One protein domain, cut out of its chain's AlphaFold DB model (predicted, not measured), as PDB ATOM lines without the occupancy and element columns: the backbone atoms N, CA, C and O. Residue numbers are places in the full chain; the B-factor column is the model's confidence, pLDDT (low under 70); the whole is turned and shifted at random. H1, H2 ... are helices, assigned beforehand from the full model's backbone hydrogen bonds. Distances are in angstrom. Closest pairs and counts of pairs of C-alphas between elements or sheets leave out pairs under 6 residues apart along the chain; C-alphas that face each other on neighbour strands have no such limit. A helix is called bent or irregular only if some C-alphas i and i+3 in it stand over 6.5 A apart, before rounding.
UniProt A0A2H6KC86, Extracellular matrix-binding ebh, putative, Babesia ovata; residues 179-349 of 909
ATOM      1  N   SER A 179      33.842  29.901  12.038       90.94
ATOM      2  CA  SER A 179      33.190  30.898  12.886       90.94
ATOM      3  C   SER A 179      33.952  32.221  12.866       90.94
ATOM      4  O   SER A 179      35.180  32.227  12.917       90.94
ATOM      5  N   GLY A 180      33.224  33.337  12.837       90.31
ATOM      6  CA  GLY A 180      33.771  34.692  12.888       90.31
ATOM      7  C   GLY A 180      34.822  34.975  11.808       90.31
ATOM      8  O   GLY A 180      34.726  34.506  10.674       90.31
ATOM      9  N   TRP A 181      35.866  35.714  12.184       88.00
ATOM     10  CA  TRP A 181      36.946  36.138  11.283       88.00
ATOM     11  C   TRP A 181      37.725  34.960  10.660       88.00
ATOM     12  O   TRP A 181      38.398  35.116   9.633       88.00
ATOM     13  N   GLN A 182      37.646  33.755  11.244       90.19
ATOM     14  CA  GLN A 182      38.304  32.564  10.701       90.19
ATOM     15  C   GLN A 182      37.735  32.143   9.337       90.19
ATOM     16  O   GLN A 182      38.473  31.557   8.539       90.19
ATOM     17  N   PHE A 183      36.481  32.491   9.025       94.25
ATOM     18  CA  PHE A 183      35.858  32.188   7.732       94.25
ATOM     19  C   PHE A 183      36.663  32.771   6.557       94.25
ATOM     20  O   PHE A 183      36.920  32.079   5.571       94.25
ATOM     21  N   GLY A 184      37.201  33.990   6.689       91.75
ATOM     22  CA  GLY A 184      38.059  34.602   5.663       91.75
ATOM     23  C   GLY A 184      39.350  33.814   5.373       91.75
ATOM     24  O   GLY A 184      39.881  33.850   4.259       91.75
ATOM     25  N   SER A 185      39.843  33.033   6.338       91.00
ATOM     26  CA  SER A 185      40.981  32.128   6.108       91.00
ATOM     27  C   SER A 185      40.596  30.952   5.200       91.00
ATOM     28  O   SER A 185      41.426  30.478   4.424       91.00
ATOM     29  N   ARG A 186      39.330  30.509   5.237       94.31
ATOM     30  CA  ARG A 186      38.793  29.482   4.326       94.31
ATOM     31  C   ARG A 186      38.677  30.007   2.905       94.31
ATOM     32  O   ARG A 186      39.152  29.343   1.988       94.31
ATOM     33  N   ILE A 187      38.196  31.240   2.751       92.62
ATOM     34  CA  ILE A 187      38.163  31.940   1.458       92.62
ATOM     35  C   ILE A 187      39.551  32.016   0.826       92.62
ATOM     36  O   ILE A 187      39.713  31.709  -0.355       92.62
ATOM     37  N   THR A 188      40.564  32.367   1.621       91.56
ATOM     38  CA  THR A 188      41.955  32.407   1.151       91.56
ATOM     39  C   THR A 188      42.400  31.031   0.653       91.56
ATOM     40  O   THR A 188      42.883  30.915  -0.470       91.56
ATOM     41  N   GLY A 189      42.183  29.982   1.455       93.19
ATOM     42  CA  GLY A 189      42.564  28.614   1.097       93.19
ATOM     43  C   GLY A 189      41.894  28.108  -0.184       93.19
ATOM     44  O   GLY A 189      42.576  27.574  -1.054       93.19
ATOM     45  N   TRP A 190      40.585  28.321  -0.339       95.81
ATOM     46  CA  TRP A 190      39.857  27.929  -1.551       95.81
ATOM     47  C   TRP A 190      40.308  28.714  -2.781       95.81
ATOM     48  O   TRP A 190      40.465  28.143  -3.856       95.81
ATOM     49  N   THR A 191      40.576  30.010  -2.626       93.31
ATOM     50  CA  THR A 191      41.078  30.844  -3.725       93.31
ATOM     51  C   THR A 191      42.452  30.373  -4.198       93.31
ATOM     52  O   THR A 191      42.683  30.255  -5.403       93.31
ATOM     53  N   GLU A 192      43.351  30.031  -3.271       92.31
ATOM     54  CA  GLU A 192      44.643  29.449  -3.629       92.31
ATOM     55  C   GLU A 192      44.479  28.122  -4.374       92.31
ATOM     56  O   GLU A 192      45.173  27.890  -5.361       92.31
ATOM     57  N   ASP A 193      43.577  27.254  -3.914       93.69
ATOM     58  CA  ASP A 193      43.319  25.955  -4.539       93.69
ATOM     59  C   ASP A 193      42.787  26.108  -5.973       93.69
ATOM     60  O   ASP A 193      43.297  25.488  -6.910       93.69
ATOM     61  N   ILE A 194      41.860  27.049  -6.182       93.81
ATOM     62  CA  ILE A 194      41.350  27.419  -7.505       93.81
ATOM     63  C   ILE A 194      42.494  27.868  -8.421       93.81
ATOM     64  O   ILE A 194      42.601  27.396  -9.553       93.81
ATOM     65  N   LEU A 195      43.393  28.735  -7.948       90.75
ATOM     66  CA  LEU A 195      44.546  29.180  -8.736       90.75
ATOM     67  C   LEU A 195      45.517  28.024  -9.047       90.75
ATOM     68  O   LEU A 195      46.085  27.962 -10.144       90.75
ATOM     69  N   LYS A 196      45.692  27.080  -8.116       90.94
ATOM     70  CA  LYS A 196      46.588  25.918  -8.255       90.94
ATOM     71  C   LYS A 196      46.049  24.843  -9.191       90.94
ATOM     72  O   LYS A 196      46.851  24.217  -9.883       90.94
ATOM     73  N   HIS A 197      44.732  24.639  -9.242       90.81
ATOM     74  CA  HIS A 197      44.163  23.418  -9.823       90.81
ATOM     75  C   HIS A 197      43.005  23.628 -10.804       90.81
ATOM     76  O   HIS A 197      42.733  22.733 -11.606       90.81
ATOM     77  N   ASN A 198      42.339  24.787 -10.826       90.94
ATOM     78  CA  ASN A 198      41.171  24.967 -11.686       90.94
ATOM     79  C   ASN A 198      41.556  25.020 -13.180       90.94
ATOM     80  O   ASN A 198      42.316  25.884 -13.627       90.94
ATOM     81  N   GLY A 199      40.987  24.101 -13.967       85.88
ATOM     82  CA  GLY A 199      41.319  23.914 -15.384       85.88
ATOM     83  C   GLY A 199      40.921  25.067 -16.311       85.88
ATOM     84  O   GLY A 199      41.461  25.155 -17.410       85.88
ATOM     85  N   VAL A 200      40.025  25.961 -15.879       85.31
ATOM     86  CA  VAL A 200      39.626  27.162 -16.632       85.31
ATOM     87  C   VAL A 200      40.485  28.359 -16.226       85.31
ATOM     88  O   VAL A 200      41.007  29.063 -17.090       85.31
ATOM     89  N   VAL A 201      40.697  28.559 -14.921       88.62
ATOM     90  CA  VAL A 201      41.454  29.705 -14.395       88.62
ATOM     91  C   VAL A 201      42.936  29.622 -14.769       88.62
ATOM     92  O   VAL A 201      43.504  30.624 -15.194       88.62
ATOM     93  N   ARG A 202      43.578  28.447 -14.685       88.31
ATOM     94  CA  ARG A 202      45.028  28.314 -14.943       88.31
ATOM     95  C   ARG A 202      45.457  28.770 -16.348       88.31
ATOM     96  O   ARG A 202      46.377  29.593 -16.436       88.31
ATOM     97  N   PRO A 203      44.807  28.326 -17.446       83.38
ATOM     98  CA  PRO A 203      45.093  28.844 -18.782       83.38
ATOM     99  C   PRO A 203      44.882  30.358 -18.908       83.38
ATOM    100  O   PRO A 203      45.681  31.029 -19.564       83.38
ATOM    101  N   MET A 204      43.857  30.915 -18.248       83.69
ATOM    102  CA  MET A 204      43.565  32.354 -18.285       83.69
ATOM    103  C   MET A 204      44.693  33.208 -17.713       83.69
ATOM    104  O   MET A 204      45.034  34.234 -18.299       83.69
ATOM    105  N   ILE A 205      45.312  32.773 -16.615       84.88
ATOM    106  CA  ILE A 205      46.489  33.426 -16.013       84.88
ATOM    107  C   ILE A 205      47.812  32.959 -16.641       84.88
ATOM    108  O   ILE A 205      48.902  33.283 -16.166       84.88
ATOM    109  N   GLY A 206      47.733  32.183 -17.724       80.50
ATOM    110  CA  GLY A 206      48.880  31.788 -18.520       80.50
ATOM    111  C   GLY A 206      49.817  30.784 -17.862       80.50
ATOM    112  O   GLY A 206      51.000  30.778 -18.228       80.50
ATOM    113  N   ARG A 207      49.308  29.981 -16.918       84.50
ATOM    114  CA  ARG A 207      50.033  28.903 -16.234       84.50
ATOM    115  C   ARG A 207      49.745  27.543 -16.875       84.50
ATOM    116  O   ARG A 207      48.713  27.339 -17.510       84.50
ATOM    117  N   LYS A 208      50.699  26.616 -16.741       77.88
ATOM    118  CA  LYS A 208      50.564  25.227 -17.219       77.88
ATOM    119  C   LYS A 208      49.616  24.455 -16.298       77.88
ATOM    120  O   LYS A 208      49.432  24.846 -15.155       77.88
ATOM    121  N   PHE A 209      49.056  23.333 -16.745       74.44
ATOM    122  CA  PHE A 209      48.190  22.507 -15.888       74.44
ATOM    123  C   PHE A 209      48.903  21.971 -14.635       74.44
ATOM    124  O   PHE A 209      48.292  21.922 -13.576       74.44
ATOM    125  N   ALA A 210      50.194  21.638 -14.729       78.75
ATOM    126  CA  ALA A 210      50.996  21.276 -13.563       78.75
ATOM    127  C   ALA A 210      51.310  22.520 -12.715       78.75
ATOM    128  O   ALA A 210      51.764  23.532 -13.257       78.75
ATOM    129  N   TYR A 211      51.059  22.431 -11.408       83.31
ATOM    130  CA  TYR A 211      51.397  23.459 -10.425       83.31
ATOM    131  C   TYR A 211      52.899  23.441 -10.123       83.31
ATOM    132  O   TYR A 211      53.446  22.397  -9.767       83.31
ATOM    133  N   ASP A 212      53.551  24.594 -10.269       82.88
ATOM    134  CA  ASP A 212      54.950  24.795  -9.887       82.88
ATOM    135  C   ASP A 212      55.000  25.449  -8.503       82.88
ATOM    136  O   ASP A 212      54.777  26.651  -8.348       82.88
ATOM    137  N   HIS A 213      55.255  24.631  -7.481       79.00
ATOM    138  CA  HIS A 213      55.182  25.080  -6.097       79.00
ATOM    139  C   HIS A 213      56.178  26.205  -5.781       79.00
ATOM    140  O   HIS A 213      55.822  27.126  -5.044       79.00
ATOM    141  N   GLU A 214      57.396  26.157  -6.317       78.62
ATOM    142  CA  GLU A 214      58.439  27.133  -5.983       78.62
ATOM    143  C   GLU A 214      58.254  28.443  -6.756       78.62
ATOM    144  O   GLU A 214      58.460  29.518  -6.194       78.62
ATOM    145  N   GLY A 215      57.798  28.372  -8.011       79.00
ATOM    146  CA  GLY A 215      57.622  29.548  -8.867       79.00
ATOM    147  C   GLY A 215      56.267  30.264  -8.760       79.00
ATOM    148  O   GLY A 215      56.158  31.414  -9.191       79.00
ATOM    149  N   GLU A 216      55.217  29.612  -8.240       83.31
ATOM    150  CA  GLU A 216      53.838  30.142  -8.288       83.31
ATOM    151  C   GLU A 216      53.225  30.465  -6.914       83.31
ATOM    152  O   GLU A 216      52.285  31.262  -6.850       83.31
ATOM    153  N   LYS A 217      53.753  29.904  -5.813       85.81
ATOM    154  CA  LYS A 217      53.149  30.009  -4.469       85.81
ATOM    155  C   LYS A 217      52.938  31.451  -4.010       85.81
ATOM    156  O   LYS A 217      51.828  31.801  -3.627       85.81
ATOM    157  N   GLU A 218      53.985  32.273  -4.049       85.00
ATOM    158  CA  GLU A 218      53.942  33.647  -3.530       85.00
ATOM    159  C   GLU A 218      52.882  34.489  -4.254       85.00
ATOM    160  O   GLU A 218      52.046  35.129  -3.619       85.00
ATOM    161  N   GLY A 219      52.846  34.409  -5.588       83.81
ATOM    162  CA  GLY A 219      51.849  35.120  -6.387       83.81
ATOM    163  C   GLY A 219      50.417  34.664  -6.099       83.81
ATOM    164  O   GLY A 219      49.514  35.497  -6.039       83.81
ATOM    165  N   PHE A 220      50.191  33.364  -5.885       89.44
ATOM    166  CA  PHE A 220      48.861  32.841  -5.556       89.44
ATOM    167  C   PHE A 220      48.402  33.236  -4.153       89.44
ATOM    168  O   PHE A 220      47.245  33.629  -3.992       89.44
ATOM    169  N   THR A 221      49.291  33.193  -3.160       88.50
ATOM    170  CA  THR A 221      48.978  33.637  -1.796       88.50
ATOM    171  C   THR A 221      48.635  35.128  -1.769       88.50
ATOM    172  O   THR A 221      47.620  35.506  -1.187       88.50
ATOM    173  N   ASN A 222      49.390  35.976  -2.474       86.69
ATOM    174  CA  ASN A 222      49.133  37.422  -2.501       86.69
ATOM    175  C   ASN A 222      47.797  37.772  -3.174       86.69
ATOM    176  O   ASN A 222      47.016  38.560  -2.637       86.69
ATOM    177  N   VAL A 223      47.478  37.133  -4.307       86.94
ATOM    178  CA  VAL A 223      46.166  37.306  -4.956       86.94
ATOM    179  C   VAL A 223      45.031  36.824  -4.053       86.94
ATOM    180  O   VAL A 223      44.011  37.505  -3.945       86.94
ATOM    181  N   SER A 224      45.213  35.698  -3.362       89.88
ATOM    182  CA  SER A 224      44.195  35.136  -2.466       89.88
ATOM    183  C   SER A 224      43.941  36.021  -1.247       89.88
ATOM    184  O   SER A 224      42.786  36.270  -0.908       89.88
ATOM    185  N   HIS A 225      44.992  36.581  -0.636       89.06
ATOM    186  CA  HIS A 225      44.855  37.583   0.423       89.06
ATOM    187  C   HIS A 225      44.125  38.833  -0.062       89.06
ATOM    188  O   HIS A 225      43.245  39.332   0.635       89.06
ATOM    189  N   LYS A 226      44.416  39.313  -1.277       86.50
ATOM    190  CA  LYS A 226      43.721  40.490  -1.801       86.50
ATOM    191  C   LYS A 226      42.244  40.222  -2.073       86.50
ATOM    192  O   LYS A 226      41.417  41.085  -1.796       86.50
ATOM    193  N   ILE A 227      41.910  39.038  -2.584       87.75
ATOM    194  CA  ILE A 227      40.516  38.610  -2.747       87.75
ATOM    195  C   ILE A 227      39.823  38.551  -1.385       87.75
ATOM    196  O   ILE A 227      38.738  39.112  -1.250       87.75
ATOM    197  N   LYS A 228      40.468  37.970  -0.364       88.31
ATOM    198  CA  LYS A 228      39.956  37.983   1.012       88.31
ATOM    199  C   LYS A 228      39.683  39.411   1.492       88.31
ATOM    200  O   LYS A 228      38.588  39.657   1.967       88.31
ATOM    201  N   GLU A 229      40.621  40.346   1.341       87.69
ATOM    202  CA  GLU A 229      40.431  41.749   1.757       87.69
ATOM    203  C   GLU A 229      39.238  42.418   1.058       87.69
ATOM    204  O   GLU A 229      38.508  43.188   1.669       87.69
ATOM    205  N   GLN A 230      39.009  42.142  -0.231       85.12
ATOM    206  CA  GLN A 230      37.863  42.723  -0.949       85.12
ATOM    207  C   GLN A 230      36.513  42.112  -0.549       85.12
ATOM    208  O   GLN A 230      35.464  42.751  -0.693       85.12
ATOM    209  N   LEU A 231      36.538  40.869  -0.075       88.50
ATOM    210  CA  LEU A 231      35.370  40.115   0.370       88.50
ATOM    211  C   LEU A 231      35.283  40.041   1.901       88.50
ATOM    212  O   LEU A 231      34.493  39.261   2.416       88.50
ATOM    213  N   GLU A 232      36.081  40.830   2.627       88.56
ATOM    214  CA  GLU A 232      36.244  40.708   4.081       88.56
ATOM    215  C   GLU A 232      34.912  40.887   4.805       88.56
ATOM    216  O   GLU A 232      34.543  40.045   5.609       88.56
ATOM    217  N   ILE A 233      34.132  41.903   4.425       87.56
ATOM    218  CA  ILE A 233      32.805  42.160   5.002       87.56
ATOM    219  C   ILE A 233      31.858  40.971   4.785       87.56
ATOM    220  O   ILE A 233      31.156  40.568   5.713       87.56
ATOM    221  N   ASP A 234      31.833  40.393   3.581       90.31
ATOM    222  CA  ASP A 234      30.952  39.260   3.267       90.31
ATOM    223  C   ASP A 234      31.408  37.992   4.001       90.31
ATOM    224  O   ASP A 234      30.589  37.250   4.540       90.31
ATOM    225  N   ALA A 235      32.723  37.757   4.059       92.06
ATOM    226  CA  ALA A 235      33.326  36.632   4.763       92.06
ATOM    227  C   ALA A 235      33.115  36.732   6.280       92.06
ATOM    228  O   ALA A 235      32.788  35.732   6.915       92.06
ATOM    229  N   ASP A 236      33.256  37.924   6.854       91.81
ATOM    230  CA  ASP A 236      33.008  38.183   8.270       91.81
ATOM    231  C   ASP A 236      31.528  38.050   8.602       91.81
ATOM    232  O   ASP A 236      31.191  37.471   9.630       91.81
ATOM    233  N   THR A 237      30.632  38.524   7.733       92.19
ATOM    234  CA  THR A 237      29.180  38.365   7.918       92.19
ATOM    235  C   THR A 237      28.792  36.888   7.890       92.19
ATOM    236  O   THR A 237      28.094  36.421   8.788       92.19
ATOM    237  N   ALA A 238      29.308  36.127   6.923       94.25
ATOM    238  CA  ALA A 238      29.112  34.682   6.856       94.25
ATOM    239  C   ALA A 238      29.673  33.968   8.095       94.25
ATOM    240  O   ALA A 238      28.997  33.139   8.700       94.25
ATOM    241  N   GLY A 239      30.883  34.325   8.534       93.44
ATOM    242  CA  GLY A 239      31.476  33.778   9.750       93.44
ATOM    243  C   GLY A 239      30.704  34.149  11.020       93.44
ATOM    244  O   GLY A 239      30.550  33.316  11.918       93.44
ATOM    245  N   GLN A 240      30.180  35.372  11.110       92.38
ATOM    246  CA  GLN A 240      29.284  35.796  12.186       92.38
ATOM    247  C   GLN A 240      27.983  35.002  12.162       92.38
ATOM    248  O   GLN A 240      27.499  34.634  13.226       92.38
ATOM    249  N   GLU A 241      27.441  34.686  10.989       91.12
ATOM    250  CA  GLU A 241      26.269  33.824  10.872       91.12
ATOM    251  C   GLU A 241      26.550  32.412  11.403       91.12
ATOM    252  O   GLU A 241      25.759  31.900  12.201       91.12
ATOM    253  N   VAL A 242      27.704  31.822  11.062       92.88
ATOM    254  CA  VAL A 242      28.146  30.553  11.668       92.88
ATOM    255  C   VAL A 242      28.223  30.701  13.188       92.88
ATOM    256  O   VAL A 242      27.642  29.901  13.915       92.88
ATOM    257  N   GLN A 243      28.887  31.746  13.689       89.88
ATOM    258  CA  GLN A 243      29.087  31.968  15.121       89.88
ATOM    259  C   GLN A 243      27.762  32.168  15.875       89.88
ATOM    260  O   GLN A 243      27.550  31.564  16.921       89.88
ATOM    261  N   GLN A 244      26.846  32.973  15.336       86.06
ATOM    262  CA  GLN A 244      25.536  33.240  15.930       86.06
ATOM    263  C   GLN A 244      24.684  31.974  15.992       86.06
ATOM    264  O   GLN A 244      24.058  31.698  17.019       86.06
ATOM    265  N   ARG A 245      24.694  31.173  14.922       85.62
ATOM    266  CA  ARG A 245      23.986  29.888  14.871       85.62
ATOM    267  C   ARG A 245      24.661  28.822  15.751       85.62
ATOM    268  O   ARG A 245      23.966  27.936  16.239       85.62
ATOM    269  N   ASN A 246      25.957  28.963  16.042       79.94
ATOM    270  CA  ASN A 246      26.778  28.108  16.916       79.94
ATOM    271  C   ASN A 246      26.752  28.521  18.415       79.94
ATOM    272  O   ASN A 246      27.441  27.921  19.233       79.94
ATOM    273  N   ASN A 247      25.948  29.510  18.840       56.03
ATOM    274  CA  ASN A 247      25.940  30.033  20.227       56.03
ATOM    275  C   ASN A 247      25.253  29.122  21.282       56.03
ATOM    276  O   ASN A 247      24.461  29.583  22.106       56.03
ATOM    277  N   GLY A 248      25.534  27.819  21.286       53.25
ATOM    278  CA  GLY A 248      25.193  26.908  22.383       53.25
ATOM    279  C   GLY A 248      26.454  26.340  23.028       53.25
ATOM    280  O   GLY A 248      27.403  26.006  22.329       53.25
ATOM    281  N   ALA A 249      26.470  26.190  24.355       43.03
ATOM    282  CA  ALA A 249      27.534  25.480  25.063       43.03
ATOM    283  C   ALA A 249      27.550  23.994  24.642       43.03
ATOM    284  O   ALA A 249      26.862  23.163  25.228       43.03
ATOM    285  N   GLY A 250      28.291  23.676  23.576       52.94
ATOM    286  CA  GLY A 250      28.486  22.320  23.055       52.94
ATOM    287  C   GLY A 250      27.229  21.639  22.501       52.94
ATOM    288  O   GLY A 250      27.170  20.411  22.525       52.94
ATOM    289  N   GLY A 251      26.217  22.394  22.071       58.50
ATOM    290  CA  GLY A 251      24.908  21.858  21.684       58.50
ATOM    291  C   GLY A 251      24.869  21.333  20.250       58.50
ATOM    292  O   GLY A 251      25.151  22.093  19.334       58.50
ATOM    293  N   ASP A 252      24.482  20.067  20.108       75.00
ATOM    294  CA  ASP A 252      24.085  19.347  18.893       75.00
ATOM    295  C   ASP A 252      24.989  19.512  17.652       75.00
ATOM    296  O   ASP A 252      25.011  20.535  16.966       75.00
ATOM    297  N   ILE A 253      25.705  18.443  17.302       87.44
ATOM    298  CA  ILE A 253      26.451  18.239  16.054       87.44
ATOM    299  C   ILE A 253      25.608  18.658  14.842       87.44
ATOM    300  O   ILE A 253      26.142  19.328  13.957       87.44
ATOM    301  N   VAL A 254      24.305  18.358  14.813       89.56
ATOM    302  CA  VAL A 254      23.383  18.811  13.754       89.56
ATOM    303  C   VAL A 254      23.382  20.331  13.646       89.56
ATOM    304  O   VAL A 254      23.568  20.884  12.559       89.56
ATOM    305  N   LYS A 255      23.203  21.024  14.772       87.12
ATOM    306  CA  LYS A 255      23.137  22.487  14.827       87.12
ATOM    307  C   LYS A 255      24.457  23.113  14.390       87.12
ATOM    308  O   LYS A 255      24.465  24.060  13.605       87.12
ATOM    309  N   ASN A 256      25.559  22.537  14.851       88.44
ATOM    310  CA  ASN A 256      26.910  22.956  14.516       88.44
ATOM    311  C   ASN A 256      27.192  22.846  13.011       88.44
ATOM    312  O   ASN A 256      27.639  23.809  12.388       88.44
ATOM    313  N   ILE A 257      26.897  21.699  12.400       91.75
ATOM    314  CA  ILE A 257      27.114  21.502  10.962       91.75
ATOM    315  C   ILE A 257      26.154  22.366  10.131       91.75
ATOM    316  O   ILE A 257      26.588  22.988   9.160       91.75
ATOM    317  N   SER A 258      24.895  22.507  10.560       91.44
ATOM    318  CA  SER A 258      23.914  23.397   9.915       91.44
ATOM    319  C   SER A 258      24.354  24.863   9.941       91.44
ATOM    320  O   SER A 258      24.107  25.606   8.995       91.44
ATOM    321  N   ALA A 259      25.033  25.296  11.008       92.12
ATOM    322  CA  ALA A 259      25.582  26.644  11.095       92.12
ATOM    323  C   ALA A 259      26.650  26.891  10.021       92.12
ATOM    324  O   ALA A 259      26.620  27.932   9.367       92.12
ATOM    325  N   VAL A 260      27.557  25.929   9.802       94.38
ATOM    326  CA  VAL A 260      28.588  26.031   8.754       94.38
ATOM    327  C   VAL A 260      27.966  26.036   7.361       94.38
ATOM    328  O   VAL A 260      28.358  26.861   6.537       94.38
ATOM    329  N   GLN A 261      26.988  25.159   7.106       94.75
ATOM    330  CA  GLN A 261      26.246  25.151   5.844       94.75
ATOM    331  C   GLN A 261      25.619  26.524   5.575       94.75
ATOM    332  O   GLN A 261      25.859  27.096   4.515       94.75
ATOM    333  N   ALA A 262      24.893  27.080   6.550       93.44
ATOM    334  CA  ALA A 262      24.247  28.381   6.411       93.44
ATOM    335  C   ALA A 262      25.255  29.506   6.126       93.44
ATOM    336  O   ALA A 262      25.026  30.316   5.234       93.44
ATOM    337  N   GLY A 263      26.400  29.530   6.818       94.56
ATOM    338  CA  GLY A 263      27.457  30.505   6.531       94.56
ATOM    339  C   GLY A 263      28.037  30.362   5.118       94.56
ATOM    340  O   GLY A 263      28.288  31.358   4.443       94.56
ATOM    341  N   CYS A 264      28.211  29.128   4.635       96.38
ATOM    342  CA  CYS A 264      28.662  28.870   3.265       96.38
ATOM    343  C   CYS A 264      27.631  29.339   2.225       96.38
ATOM    344  O   CYS A 264      27.993  30.026   1.268       96.38
ATOM    345  N   GLU A 265      26.352  29.015   2.421       95.44
ATOM    346  CA  GLU A 265      25.259  29.458   1.549       95.44
ATOM    347  C   GLU A 265      25.151  30.985   1.524       95.44
ATOM    348  O   GLU A 265      25.139  31.571   0.443       95.44
ATOM    349  N   HIS A 266      25.198  31.635   2.691       94.81
ATOM    350  CA  HIS A 266      25.151  33.091   2.797       94.81
ATOM    351  C   HIS A 266      26.296  33.763   2.047       94.81
ATOM    352  O   HIS A 266      26.075  34.708   1.289       94.81
ATOM    353  N   PHE A 267      27.530  33.287   2.241       95.50
ATOM    354  CA  PHE A 267      28.682  33.843   1.541       95.50
ATOM    355  C   PHE A 267      28.528  33.710   0.025       95.50
ATOM    356  O   PHE A 267      28.775  34.667  -0.708       95.50
ATOM    357  N   ALA A 268      28.113  32.534  -0.452       95.19
ATOM    358  CA  ALA A 268      27.919  32.304  -1.876       95.19
ATOM    359  C   ALA A 268      26.795  33.174  -2.457       95.19
ATOM    360  O   ALA A 268      26.966  33.748  -3.532       95.19
ATOM    361  N   ASP A 269      25.681  33.332  -1.738       93.44
ATOM    362  CA  ASP A 269      24.581  34.216  -2.130       93.44
ATOM    363  C   ASP A 269      25.046  35.674  -2.229       93.44
ATOM    364  O   ASP A 269      24.789  36.336  -3.237       93.44
ATOM    365  N   LYS A 270      25.802  36.163  -1.236       89.69
ATOM    366  CA  LYS A 270      26.371  37.520  -1.246       89.69
ATOM    367  C   LYS A 270      27.361  37.725  -2.382       89.69
ATOM    368  O   LYS A 270      27.331  38.759  -3.053       89.69
ATOM    369  N   LEU A 271      28.211  36.735  -2.634       89.06
ATOM    370  CA  LEU A 271      29.162  36.786  -3.735       89.06
ATOM    371  C   LEU A 271      28.438  36.820  -5.091       89.06
ATOM    372  O   LEU A 271      28.788  37.630  -5.952       89.06
ATOM    373  N   ASP A 272      27.385  36.020  -5.263       88.31
ATOM    374  CA  ASP A 272      26.551  36.022  -6.467       88.31
ATOM    375  C   ASP A 272      25.796  37.349  -6.649       88.31
ATOM    376  O   ASP A 272      25.715  37.862  -7.766       88.31
ATOM    377  N   GLU A 273      25.270  37.941  -5.572       86.50
ATOM    378  CA  GLU A 273      24.663  39.280  -5.586       86.50
ATOM    379  C   GLU A 273      25.663  40.350  -6.041       86.50
ATOM    380  O   GLU A 273      25.338  41.173  -6.903       86.50
ATOM    381  N   ARG A 274      26.899  40.325  -5.526       78.12
ATOM    382  CA  ARG A 274      27.956  41.259  -5.951       78.12
ATOM    383  C   ARG A 274      28.312  41.072  -7.423       78.12
ATOM    384  O   ARG A 274      28.405  42.058  -8.154       78.12
ATOM    385  N   MET A 275      28.423  39.825  -7.887       78.31
ATOM    386  CA  MET A 275      28.676  39.526  -9.301       78.31
ATOM    387  C   MET A 275      27.536  39.989 -10.225       78.31
ATOM    388  O   MET A 275      27.809  40.378 -11.361       78.31
ATOM    389  N   LYS A 276      26.280  39.990  -9.753       78.75
ATOM    390  CA  LYS A 276      25.111  40.491 -10.503       78.75
ATOM    391  C   LYS A 276      25.033  42.020 -10.555       78.75
ATOM    392  O   LYS A 276      24.632  42.557 -11.584       78.75
ATOM    393  N   ASN A 277      25.384  42.708  -9.464       69.69
ATOM    394  CA  ASN A 277      25.096  44.137  -9.295       69.69
ATOM    395  C   ASN A 277      26.214  45.074  -9.785       69.69
ATOM    396  O   ASN A 277      25.903  46.102 -10.377       69.69
ATOM    397  N   SER A 278      27.494  44.745  -9.573       60.31
ATOM    398  CA  SER A 278      28.647  45.337 -10.277       60.31
ATOM    399  C   SER A 278      29.947  44.730  -9.746       60.31
ATOM    400  O   SER A 278      30.204  44.740  -8.546       60.31
ATOM    401  N   LEU A 279      30.820  44.284 -10.651       62.50
ATOM    402  CA  LEU A 279      32.186  43.862 -10.323       62.50
ATOM    403  C   LEU A 279      33.131  45.058 -10.068       62.50
ATOM    404  O   LEU A 279      34.203  44.858  -9.503       62.50
ATOM    405  N   SER A 280      32.771  46.285 -10.477       57.72
ATOM    406  CA  SER A 280      33.696  47.431 -10.609       57.72
ATOM    407  C   SER A 280      34.533  47.733  -9.364       57.72
ATOM    408  O   SER A 280      35.725  47.997  -9.496       57.72
ATOM    409  N   ASP A 281      33.947  47.630  -8.173       53.88
ATOM    410  CA  ASP A 281      34.584  48.103  -6.937       53.88
ATOM    411  C   ASP A 281      35.480  47.020  -6.306       53.88
ATOM    412  O   ASP A 281      36.532  47.316  -5.747       53.88
ATOM    413  N   THR A 282      35.122  45.744  -6.482       55.91
ATOM    414  CA  THR A 282      35.916  44.565  -6.081       55.91
ATOM    415  C   THR A 282      37.088  44.311  -7.052       55.91
ATOM    416  O   THR A 282      38.092  43.693  -6.690       55.91
ATOM    417  N   VAL A 283      36.980  44.798  -8.298       58.31
ATOM    418  CA  VAL A 283      37.924  44.540  -9.400       58.31
ATOM    419  C   VAL A 283      39.253  45.268  -9.242       58.31
ATOM    420  O   VAL A 283      40.284  44.655  -9.497       58.31
ATOM    421  N   GLU A 284      39.279  46.544  -8.856       63.66
ATOM    422  CA  GLU A 284      40.477  47.392  -9.003       63.66
ATOM    423  C   GLU A 284      41.685  46.855  -8.198       63.66
ATOM    424  O   GLU A 284      42.799  46.722  -8.716       63.66
ATOM    425  N   GLY A 285      41.450  46.471  -6.936       63.62
ATOM    426  CA  GLY A 285      42.486  45.994  -6.015       63.62
ATOM    427  C   GLY A 285      43.047  44.615  -6.371       63.62
ATOM    428  O   GLY A 285      44.264  44.425  -6.349       63.62
ATOM    429  N   VAL A 286      42.176  43.667  -6.735       67.44
ATOM    430  CA  VAL A 286      42.573  42.308  -7.156       67.44
ATOM    431  C   VAL A 286      43.225  42.343  -8.534       67.44
ATOM    432  O   VAL A 286      44.236  41.680  -8.767       67.44
ATOM    433  N   ARG A 287      42.699  43.183  -9.434       68.19
ATOM    434  CA  ARG A 287      43.277  43.426 -10.754       68.19
ATOM    435  C   ARG A 287      44.721  43.890 -10.619       68.19
ATOM    436  O   ARG A 287      45.570  43.288 -11.258       68.19
ATOM    437  N   ARG A 288      45.023  44.889  -9.780       67.50
ATOM    438  CA  ARG A 288      46.399  45.382  -9.577       67.50
ATOM    439  C   ARG A 288      47.366  44.280  -9.113       67.50
ATOM    440  O   ARG A 288      48.434  44.127  -9.699       67.50
ATOM    441  N   GLN A 289      46.960  43.464  -8.144       69.56
ATOM    442  CA  GLN A 289      47.785  42.382  -7.584       69.56
ATOM    443  C   GLN A 289      48.042  41.228  -8.568       69.56
ATOM    444  O   GLN A 289      49.148  40.687  -8.609       69.56
ATOM    445  N   LEU A 290      47.074  40.910  -9.438       68.19
ATOM    446  CA  LEU A 290      47.289  39.982 -10.557       68.19
ATOM    447  C   LEU A 290      48.440  40.449 -11.480       68.19
ATOM    448  O   LEU A 290      49.168  39.616 -12.022       68.19
ATOM    449  N   PHE A 291      48.658  41.763 -11.637       63.75
ATOM    450  CA  PHE A 291      49.757  42.306 -12.452       63.75
ATOM    451  C   PHE A 291      51.088  42.405 -11.712       63.75
ATOM    452  O   PHE A 291      52.111  42.036 -12.289       63.75
ATOM    453  N   GLU A 292      51.079  42.871 -10.460       66.75
ATOM    454  CA  GLU A 292      52.291  43.038  -9.642       66.75
ATOM    455  C   GLU A 292      53.039  41.706  -9.445       66.75
ATOM    456  O   GLU A 292      54.268  41.683  -9.453       66.75
ATOM    457  N   HIS A 293      52.317  40.578  -9.409       65.62
ATOM    458  CA  HIS A 293      52.892  39.236  -9.235       65.62
ATOM    459  C   HIS A 293      52.994  38.400 -10.524       65.62
ATOM    460  O   HIS A 293      53.073  37.172 -10.482       65.62
ATOM    461  N   SER A 294      53.028  39.045 -11.697       61.25
ATOM    462  CA  SER A 294      53.233  38.379 -13.000       61.25
ATOM    463  C   SER A 294      52.164  37.337 -13.396       61.25
ATOM    464  O   SER A 294      52.413  36.485 -14.253       61.25
ATOM    465  N   LEU A 295      50.946  37.417 -12.850       68.25
ATOM    466  CA  LEU A 295      49.792  36.582 -13.218       68.25
ATOM    467  C   LEU A 295      48.973  37.251 -14.329       68.25
ATOM    468  O   LEU A 295      47.795  37.576 -14.178       68.25
ATOM    469  N   ARG A 296      49.623  37.503 -15.473       68.06
ATOM    470  CA  ARG A 296      49.000  38.232 -16.586       68.06
ATOM    471  C   ARG A 296      47.852  37.427 -17.195       68.06
ATOM    472  O   ARG A 296      48.060  36.311 -17.667       68.06
ATOM    473  N   ALA A 297      46.678  38.048 -17.271       69.31
ATOM    474  CA  ALA A 297      45.544  37.546 -18.035       69.31
ATOM    475  C   ALA A 297      45.927  37.410 -19.522       69.31
ATOM    476  O   ALA A 297      46.095  38.412 -20.219       69.31
ATOM    477  N   LYS A 298      46.115  36.178 -20.011       71.81
ATOM    478  CA  LYS A 298      46.561  35.907 -21.389       71.81
ATOM    479  C   LYS A 298      45.390  35.766 -22.359       71.81
ATOM    480  O   LYS A 298      45.457  36.292 -23.475       71.81
ATOM    481  N   ILE A 299      44.330  35.095 -21.919       71.31
ATOM    482  CA  ILE A 299      43.192  34.681 -22.750       71.31
ATOM    483  C   ILE A 299      41.861  34.933 -22.030       71.31
ATOM    484  O   ILE A 299      41.820  34.980 -20.800       71.31
ATOM    485  N   CYS A 300      40.778  35.106 -22.787       69.38
ATOM    486  CA  CYS A 300      39.425  35.280 -22.236       69.38
ATOM    487  C   CYS A 300      38.738  33.939 -21.927       69.38
ATOM    488  O   CYS A 300      39.181  32.897 -22.406       69.38
ATOM    489  N   VAL A 301      37.603  33.961 -21.204       66.88
ATOM    490  CA  VAL A 301      36.810  32.748 -20.868       66.88
ATOM    491  C   VAL A 301      36.475  31.907 -22.096       66.88
ATOM    492  O   VAL A 301      36.667  30.692 -22.081       66.88
ATOM    493  N   CYS A 302      36.047  32.543 -23.189       64.06
ATOM    494  CA  CYS A 302      35.814  31.858 -24.459       64.06
ATOM    495  C   CYS A 302      37.042  31.060 -24.932       64.06
ATOM    496  O   CYS A 302      36.933  29.910 -25.347       64.06
ATOM    497  N   GLU A 303      38.213  31.696 -24.919       62.41
ATOM    498  CA  GLU A 303      39.444  31.137 -25.472       62.41
ATOM    499  C   GLU A 303      39.981  30.019 -24.573       62.41
ATOM    500  O   GLU A 303      40.466  29.010 -25.084       62.41
ATOM    501  N   SER A 304      39.823  30.135 -23.247       59.56
ATOM    502  CA  SER A 304      40.223  29.087 -22.297       59.56
ATOM    503  C   SER A 304      39.415  27.799 -22.433       59.56
ATOM    504  O   SER A 304      39.936  26.734 -22.120       59.56
ATOM    505  N   VAL A 305      38.177  27.872 -22.937       57.00
ATOM    506  CA  VAL A 305      37.349  26.687 -23.241       57.00
ATOM    507  C   VAL A 305      37.466  26.237 -24.705       57.00
ATOM    508  O   VAL A 305      36.690  25.405 -25.167       57.00
ATOM    509  N   GLY A 306      38.433  26.778 -25.459       56.34
ATOM    510  CA  GLY A 306      38.722  26.371 -26.838       56.34
ATOM    511  C   GLY A 306      37.863  27.040 -27.919       56.34
ATOM    512  O   GLY A 306      37.899  26.610 -29.075       56.34
ATOM    513  N   CYS A 307      37.106  28.096 -27.598       56.31
ATOM    514  CA  CYS A 307      36.320  28.834 -28.588       56.31
ATOM    515  C   CYS A 307      37.229  29.705 -29.470       56.31
ATOM    516  O   CYS A 307      37.786  30.707 -29.024       56.31
ATOM    517  N   LYS A 308      37.339  29.340 -30.753       56.25
ATOM    518  CA  LYS A 308      38.208  30.008 -31.739       56.25
ATOM    519  C   LYS A 308      37.645  31.325 -32.306       56.25
ATOM    520  O   LYS A 308      38.365  32.028 -33.001       56.25
ATOM    521  N   ASN A 309      36.382  31.664 -32.017       57.53
ATOM    522  CA  ASN A 309      35.642  32.777 -32.640       57.53
ATOM    523  C   ASN A 309      35.161  33.853 -31.638       57.53
ATOM    524  O   ASN A 309      34.128  34.485 -31.865       57.53
ATOM    525  N   CYS A 310      35.857  34.078 -30.520       59.28
ATOM    526  CA  CYS A 310      35.432  35.092 -29.546       59.28
ATOM    527  C   CYS A 310      35.809  36.505 -30.036       59.28
ATOM    528  O   CYS A 310      36.940  36.952 -29.884       59.28
ATOM    529  N   LYS A 311      34.861  37.204 -30.674       55.94
ATOM    530  CA  LYS A 311      35.098  38.500 -31.347       55.94
ATOM    531  C   LYS A 311      35.069  39.735 -30.429       55.94
ATOM    532  O   LYS A 311      35.458  40.805 -30.878       55.94
ATOM    533  N   ASN A 312      34.658  39.599 -29.164       56.31
ATOM    534  CA  ASN A 312      34.313  40.743 -28.300       56.31
ATOM    535  C   ASN A 312      35.224  40.936 -27.068       56.31
ATOM    536  O   ASN A 312      34.873  41.700 -26.178       56.31
ATOM    537  N   CYS A 313      36.371  40.253 -26.977       61.69
ATOM    538  CA  CYS A 313      37.249  40.303 -25.796       61.69
ATOM    539  C   CYS A 313      38.712  40.583 -26.187       61.69
ATOM    540  O   CYS A 313      39.625  39.821 -25.878       61.69
ATOM    541  N   SER A 314      38.940  41.655 -26.950       59.12
ATOM    542  CA  SER A 314      40.270  41.986 -27.479       59.12
ATOM    543  C   SER A 314      41.090  42.919 -26.587       59.12
ATOM    544  O   SER A 314      42.309  42.960 -26.744       59.12
ATOM    545  N   ASP A 315      40.468  43.658 -25.662       66.69
ATOM    546  CA  ASP A 315      41.185  44.584 -24.784       66.69
ATOM    547  C   ASP A 315      41.651  43.932 -23.466       66.69
ATOM    548  O   ASP A 315      41.129  42.924 -22.975       66.69
ATOM    549  N   GLU A 316      42.710  44.506 -22.894       67.88
ATOM    550  CA  GLU A 316      43.315  44.025 -21.649       67.88
ATOM    551  C   GLU A 316      42.329  44.112 -20.471       67.88
ATOM    552  O   GLU A 316      42.399  43.323 -19.530       67.88
ATOM    553  N   PHE A 317      41.384  45.050 -20.534       68.56
ATOM    554  CA  PHE A 317      40.348  45.267 -19.529       68.56
ATOM    555  C   PHE A 317      39.362  44.089 -19.460       68.56
ATOM    556  O   PHE A 317      39.087  43.567 -18.373       68.56
ATOM    557  N   CYS A 318      38.886  43.609 -20.608       71.25
ATOM    558  CA  CYS A 318      37.955  42.494 -20.716       71.25
ATOM    559  C   CYS A 318      38.615  41.170 -20.308       71.25
ATOM    560  O   CYS A 318      38.001  40.372 -19.595       71.25
ATOM    561  N   LYS A 319      39.894  40.962 -20.656       73.12
ATOM    562  CA  LYS A 319      40.689  39.809 -20.188       73.12
ATOM    563  C   LYS A 319      40.799  39.775 -18.664       73.12
ATOM    564  O   LYS A 319      40.544  38.741 -18.055       73.12
ATOM    565  N   LYS A 320      41.112  40.912 -18.036       74.25
ATOM    566  CA  LYS A 320      41.219  41.040 -16.569       74.25
ATOM    567  C   LYS A 320      39.908  40.710 -15.860       74.25
ATOM    568  O   LYS A 320      39.907  39.936 -14.908       74.25
ATOM    569  N   ASN A 321      38.802  41.271 -16.344       74.69
ATOM    570  CA  ASN A 321      37.485  41.023 -15.756       74.69
ATOM    571  C   ASN A 321      37.039  39.577 -15.948       74.69
ATOM    572  O   ASN A 321      36.433  39.006 -15.051       74.69
ATOM    573  N   SER A 322      37.402  38.971 -17.079       78.25
ATOM    574  CA  SER A 322      37.130  37.562 -17.360       78.25
ATOM    575  C   SER A 322      37.829  36.628 -16.367       78.25
ATOM    576  O   SER A 322      37.198  35.705 -15.862       78.25
ATOM    577  N   VAL A 323      39.108  36.878 -16.053       82.38
ATOM    578  CA  VAL A 323      39.853  36.076 -15.063       82.38
ATOM    579  C   VAL A 323      39.252  36.227 -13.673       82.38
ATOM    580  O   VAL A 323      39.029  35.229 -12.993       82.38
ATOM    581  N   LEU A 324      38.966  37.461 -13.254       80.94
ATOM    582  CA  LEU A 324      38.391  37.703 -11.936       80.94
ATOM    583  C   LEU A 324      37.000  37.078 -11.801       80.94
ATOM    584  O   LEU A 324      36.745  36.392 -10.820       80.94
ATOM    585  N   ALA A 325      36.132  37.246 -12.801       81.25
ATOM    586  CA  ALA A 325      34.821  36.607 -12.817       81.25
ATOM    587  C   ALA A 325      34.945  35.078 -12.747       81.25
ATOM    588  O   ALA A 325      34.224  34.447 -11.986       81.25
ATOM    589  N   ALA A 326      35.896  34.475 -13.466       87.06
ATOM    590  CA  ALA A 326      36.126  33.035 -13.392       87.06
ATOM    591  C   ALA A 326      36.578  32.577 -11.994       87.06
ATOM    592  O   ALA A 326      36.095  31.554 -11.513       87.06
ATOM    593  N   ILE A 327      37.457  33.337 -11.329       89.25
ATOM    594  CA  ILE A 327      37.892  33.046  -9.954       89.25
ATOM    595  C   ILE A 327      36.716  33.162  -8.979       89.25
ATOM    596  O   ILE A 327      36.511  32.256  -8.179       89.25
ATOM    597  N   LEU A 328      35.929  34.240  -9.051       88.50
ATOM    598  CA  LEU A 328      34.805  34.468  -8.138       88.50
ATOM    599  C   LEU A 328      33.653  33.478  -8.372       88.50
ATOM    600  O   LEU A 328      33.093  32.972  -7.406       88.50
ATOM    601  N   CYS A 329      33.355  33.122  -9.625       89.31
ATOM    602  CA  CYS A 329      32.393  32.065  -9.944       89.31
ATOM    603  C   CYS A 329      32.860  30.704  -9.416       89.31
ATOM    604  O   CYS A 329      32.065  29.967  -8.836       89.31
ATOM    605  N   ALA A 330      34.143  30.367  -9.600       93.25
ATOM    606  CA  ALA A 330      34.706  29.134  -9.057       93.25
ATOM    607  C   ALA A 330      34.647  29.133  -7.524       93.25
ATOM    608  O   ALA A 330      34.251  28.132  -6.942       93.25
ATOM    609  N   LEU A 331      34.961  30.260  -6.882       93.94
ATOM    610  CA  LEU A 331      34.887  30.412  -5.434       93.94
ATOM    611  C   LEU A 331      33.451  30.235  -4.925       93.94
ATOM    612  O   LEU A 331      33.243  29.421  -4.032       93.94
ATOM    613  N   SER A 332      32.469  30.923  -5.519       93.19
ATOM    614  CA  SER A 332      31.043  30.769  -5.181       93.19
ATOM    615  C   SER A 332      30.601  29.305  -5.300       93.19
ATOM    616  O   SER A 332      30.047  28.739  -4.355       93.19
ATOM    617  N   ALA A 333      30.944  28.646  -6.412       94.19
ATOM    618  CA  ALA A 333      30.640  27.233  -6.623       94.19
ATOM    619  C   ALA A 333      31.303  26.322  -5.575       94.19
ATOM    620  O   ALA A 333      30.634  25.445  -5.033       94.19
ATOM    621  N   THR A 334      32.580  26.545  -5.248       95.50
ATOM    622  CA  THR A 334      33.302  25.789  -4.214       95.50
ATOM    623  C   THR A 334      32.660  25.964  -2.839       95.50
ATOM    624  O   THR A 334      32.460  24.976  -2.137       95.50
ATOM    625  N   VAL A 335      32.285  27.188  -2.454       94.81
ATOM    626  CA  VAL A 335      31.643  27.430  -1.154       94.81
ATOM    627  C   VAL A 335      30.269  26.747  -1.084       94.81
ATOM    628  O   VAL A 335      29.976  26.072  -0.096       94.81
ATOM    629  N   ARG A 336      29.448  26.835  -2.143       94.69
ATOM    630  CA  ARG A 336      28.160  26.114  -2.208       94.69
ATOM    631  C   ARG A 336      28.340  24.608  -2.164       94.69
ATOM    632  O   ARG A 336      27.563  23.922  -1.511       94.69
ATOM    633  N   GLN A 337      29.355  24.090  -2.851       95.12
ATOM    634  CA  GLN A 337      29.660  22.666  -2.836       95.12
ATOM    635  C   GLN A 337      29.950  22.185  -1.413       95.12
ATOM    636  O   GLN A 337      29.383  21.178  -1.009       95.12
ATOM    637  N   VAL A 338      30.741  22.927  -0.630       94.50
ATOM    638  CA  VAL A 338      30.993  22.591   0.782       94.50
ATOM    639  C   VAL A 338      29.686  22.542   1.579       94.50
ATOM    640  O   VAL A 338      29.456  21.573   2.299       94.50
ATOM    641  N   GLY A 339      28.802  23.533   1.422       91.88
ATOM    642  CA  GLY A 339      27.481  23.516   2.065       91.88
ATOM    643  C   GLY A 339      26.641  22.293   1.672       91.88
ATOM    644  O   GLY A 339      26.118  21.595   2.539       91.88
ATOM    645  N   ASN A 340      26.585  21.973   0.378       93.06
ATOM    646  CA  ASN A 340      25.831  20.832  -0.150       93.06
ATOM    647  C   ASN A 340      26.411  19.474   0.281       93.06
ATOM    648  O   ASN A 340      25.662  18.524   0.512       93.06
ATOM    649  N   GLU A 341      27.734  19.354   0.391       93.81
ATOM    650  CA  GLU A 341      28.406  18.149   0.889       93.81
ATOM    651  C   GLU A 341      28.117  17.934   2.377       93.81
ATOM    652  O   GLU A 341      27.790  16.819   2.783       93.81
ATOM    653  N   LEU A 342      28.153  18.998   3.185       93.12
ATOM    654  CA  LEU A 342      27.736  18.928   4.587       93.12
ATOM    655  C   LEU A 342      26.267  18.515   4.704       93.12
ATOM    656  O   LEU A 342      25.946  17.643   5.509       93.12
ATOM    657  N   ASN A 343      25.397  19.085   3.869       91.12
ATOM    658  CA  ASN A 343      23.985  18.734   3.855       91.12
ATOM    659  C   ASN A 343      23.775  17.251   3.508       91.12
ATOM    660  O   ASN A 343      23.220  16.495   4.298       91.12
ATOM    661  N   SER A 344      24.302  16.808   2.367       92.06
ATOM    662  CA  SER A 344      24.095  15.447   1.850       92.06
ATOM    663  C   SER A 344      24.730  14.341   2.696       92.06
ATOM    664  O   SER A 344      24.188  13.241   2.755       92.06
ATOM    665  N   VAL A 345      25.873  14.599   3.343       90.38
ATOM    666  CA  VAL A 345      26.579  13.582   4.140       90.38
ATOM    667  C   VAL A 345      26.129  13.590   5.599       90.38
ATOM    668  O   VAL A 345      26.032  12.528   6.216       90.38
ATOM    669  N   LEU A 346      25.900  14.771   6.182       91.56
ATOM    670  CA  LEU A 346      25.741  14.912   7.631       91.56
ATOM    671  C   LEU A 346      24.353  15.362   8.075       91.56
ATOM    672  O   LEU A 346      24.039  15.104   9.233       91.56
ATOM    673  N   LEU A 347      23.535  15.987   7.221       88.25
ATOM    674  CA  LEU A 347      22.245  16.581   7.618       88.25
ATOM    675  C   LEU A 347      21.023  15.970   6.908       88.25
ATOM    676  O   LEU A 347      19.909  16.069   7.424       88.25
ATOM    677  N   GLU A 348      21.207  15.270   5.789       88.12
ATOM    678  CA  GLU A 348      20.132  14.569   5.082       88.12
ATOM    679  C   GLU A 348      20.193  13.040   5.241       88.12
ATOM    680  O   GLU A 348      21.274  12.447   5.220       88.12
ATOM    681  N   PRO A 349      19.028  12.372   5.366       86.25
ATOM    682  CA  PRO A 349      17.701  12.954   5.604       86.25
ATOM    683  C   PRO A 349      17.558  13.475   7.058       86.25
ATOM    684  O   PRO A 349      18.257  12.984   7.945       86.25
TER     685      PRO A 349
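This is residues 179 to 349 of the 909 residues of the protein "Extracellular matrix-binding ebh, putative" of Babesia ovata (UniProt A0A2H6KC86). What shape appears first? An elongated helical body is built along the long helix H8, with H5 side by side with it and H4 folded back on H5 as a hairpin. H1 and H6 cross H8, and H3 runs beside H6. What makes it up? The printed part has 171 residues with eight named helices, H1 to H8 in order, and no named strand: all helix. It is compact, with a radius of gyration of the C-alphas of 17.3 A, and spans 55 by 35 by 31 A.

Where do the first helices run? H1, residues 180 to 197, begins with C-alpha 180 at (33.771, 34.692, 12.888). H2 is residues 201 to 204, H3 213 to 230 and H4 232 to 245. And the others? H5, residues 253 to 277, is 36.3 A long; H6 is 280 to 292 and H7 301 to 304. H8, residues 316 to 347, is 45.3 A long and ends with C-alpha 347 at (22.245, 16.581, 7.618). Which are irregular? H3 is, with C-alphas 215 and 218 7.7 A apart, and H6 only just, with C-alphas 282 and 285 6.7 A apart.

What touches the hub, H8? H5 does at a shallow tilt of 22 degrees, opposite ways; their closest C-alphas, Gln 261 and Gly 339, are 4.3 A apart. H1, H2 and H6 touch it too, and H7 only just, with 3 pairs of C-alphas within 8 A. What else touches? Among others, H1 touches H4, closest at the C-alphas of Gly 180 and Gly 239, 4.0 A, and H3 touches H6, closest at those of Lys 226 and Val 286, 5.8 A. How are the backbones? Every O i to N i+4 pair is within hydrogen-bond range in H4, H5 and H8, against 11 of 14 in H1 and H3 and 6 of 9 in H6; H2 and H7 are too short for one.

How far does it reach? The two C-alphas farthest apart, those of Ala 249 and Asn 309, are 58.7 A apart. Is it continuous? The printed part has no cut, and the link from H7 to H8 is long, with 11 residues. Where is confidence low? The pLDDT is under 70 at residues 247 to 251, 277 to 297 and 300 to 317.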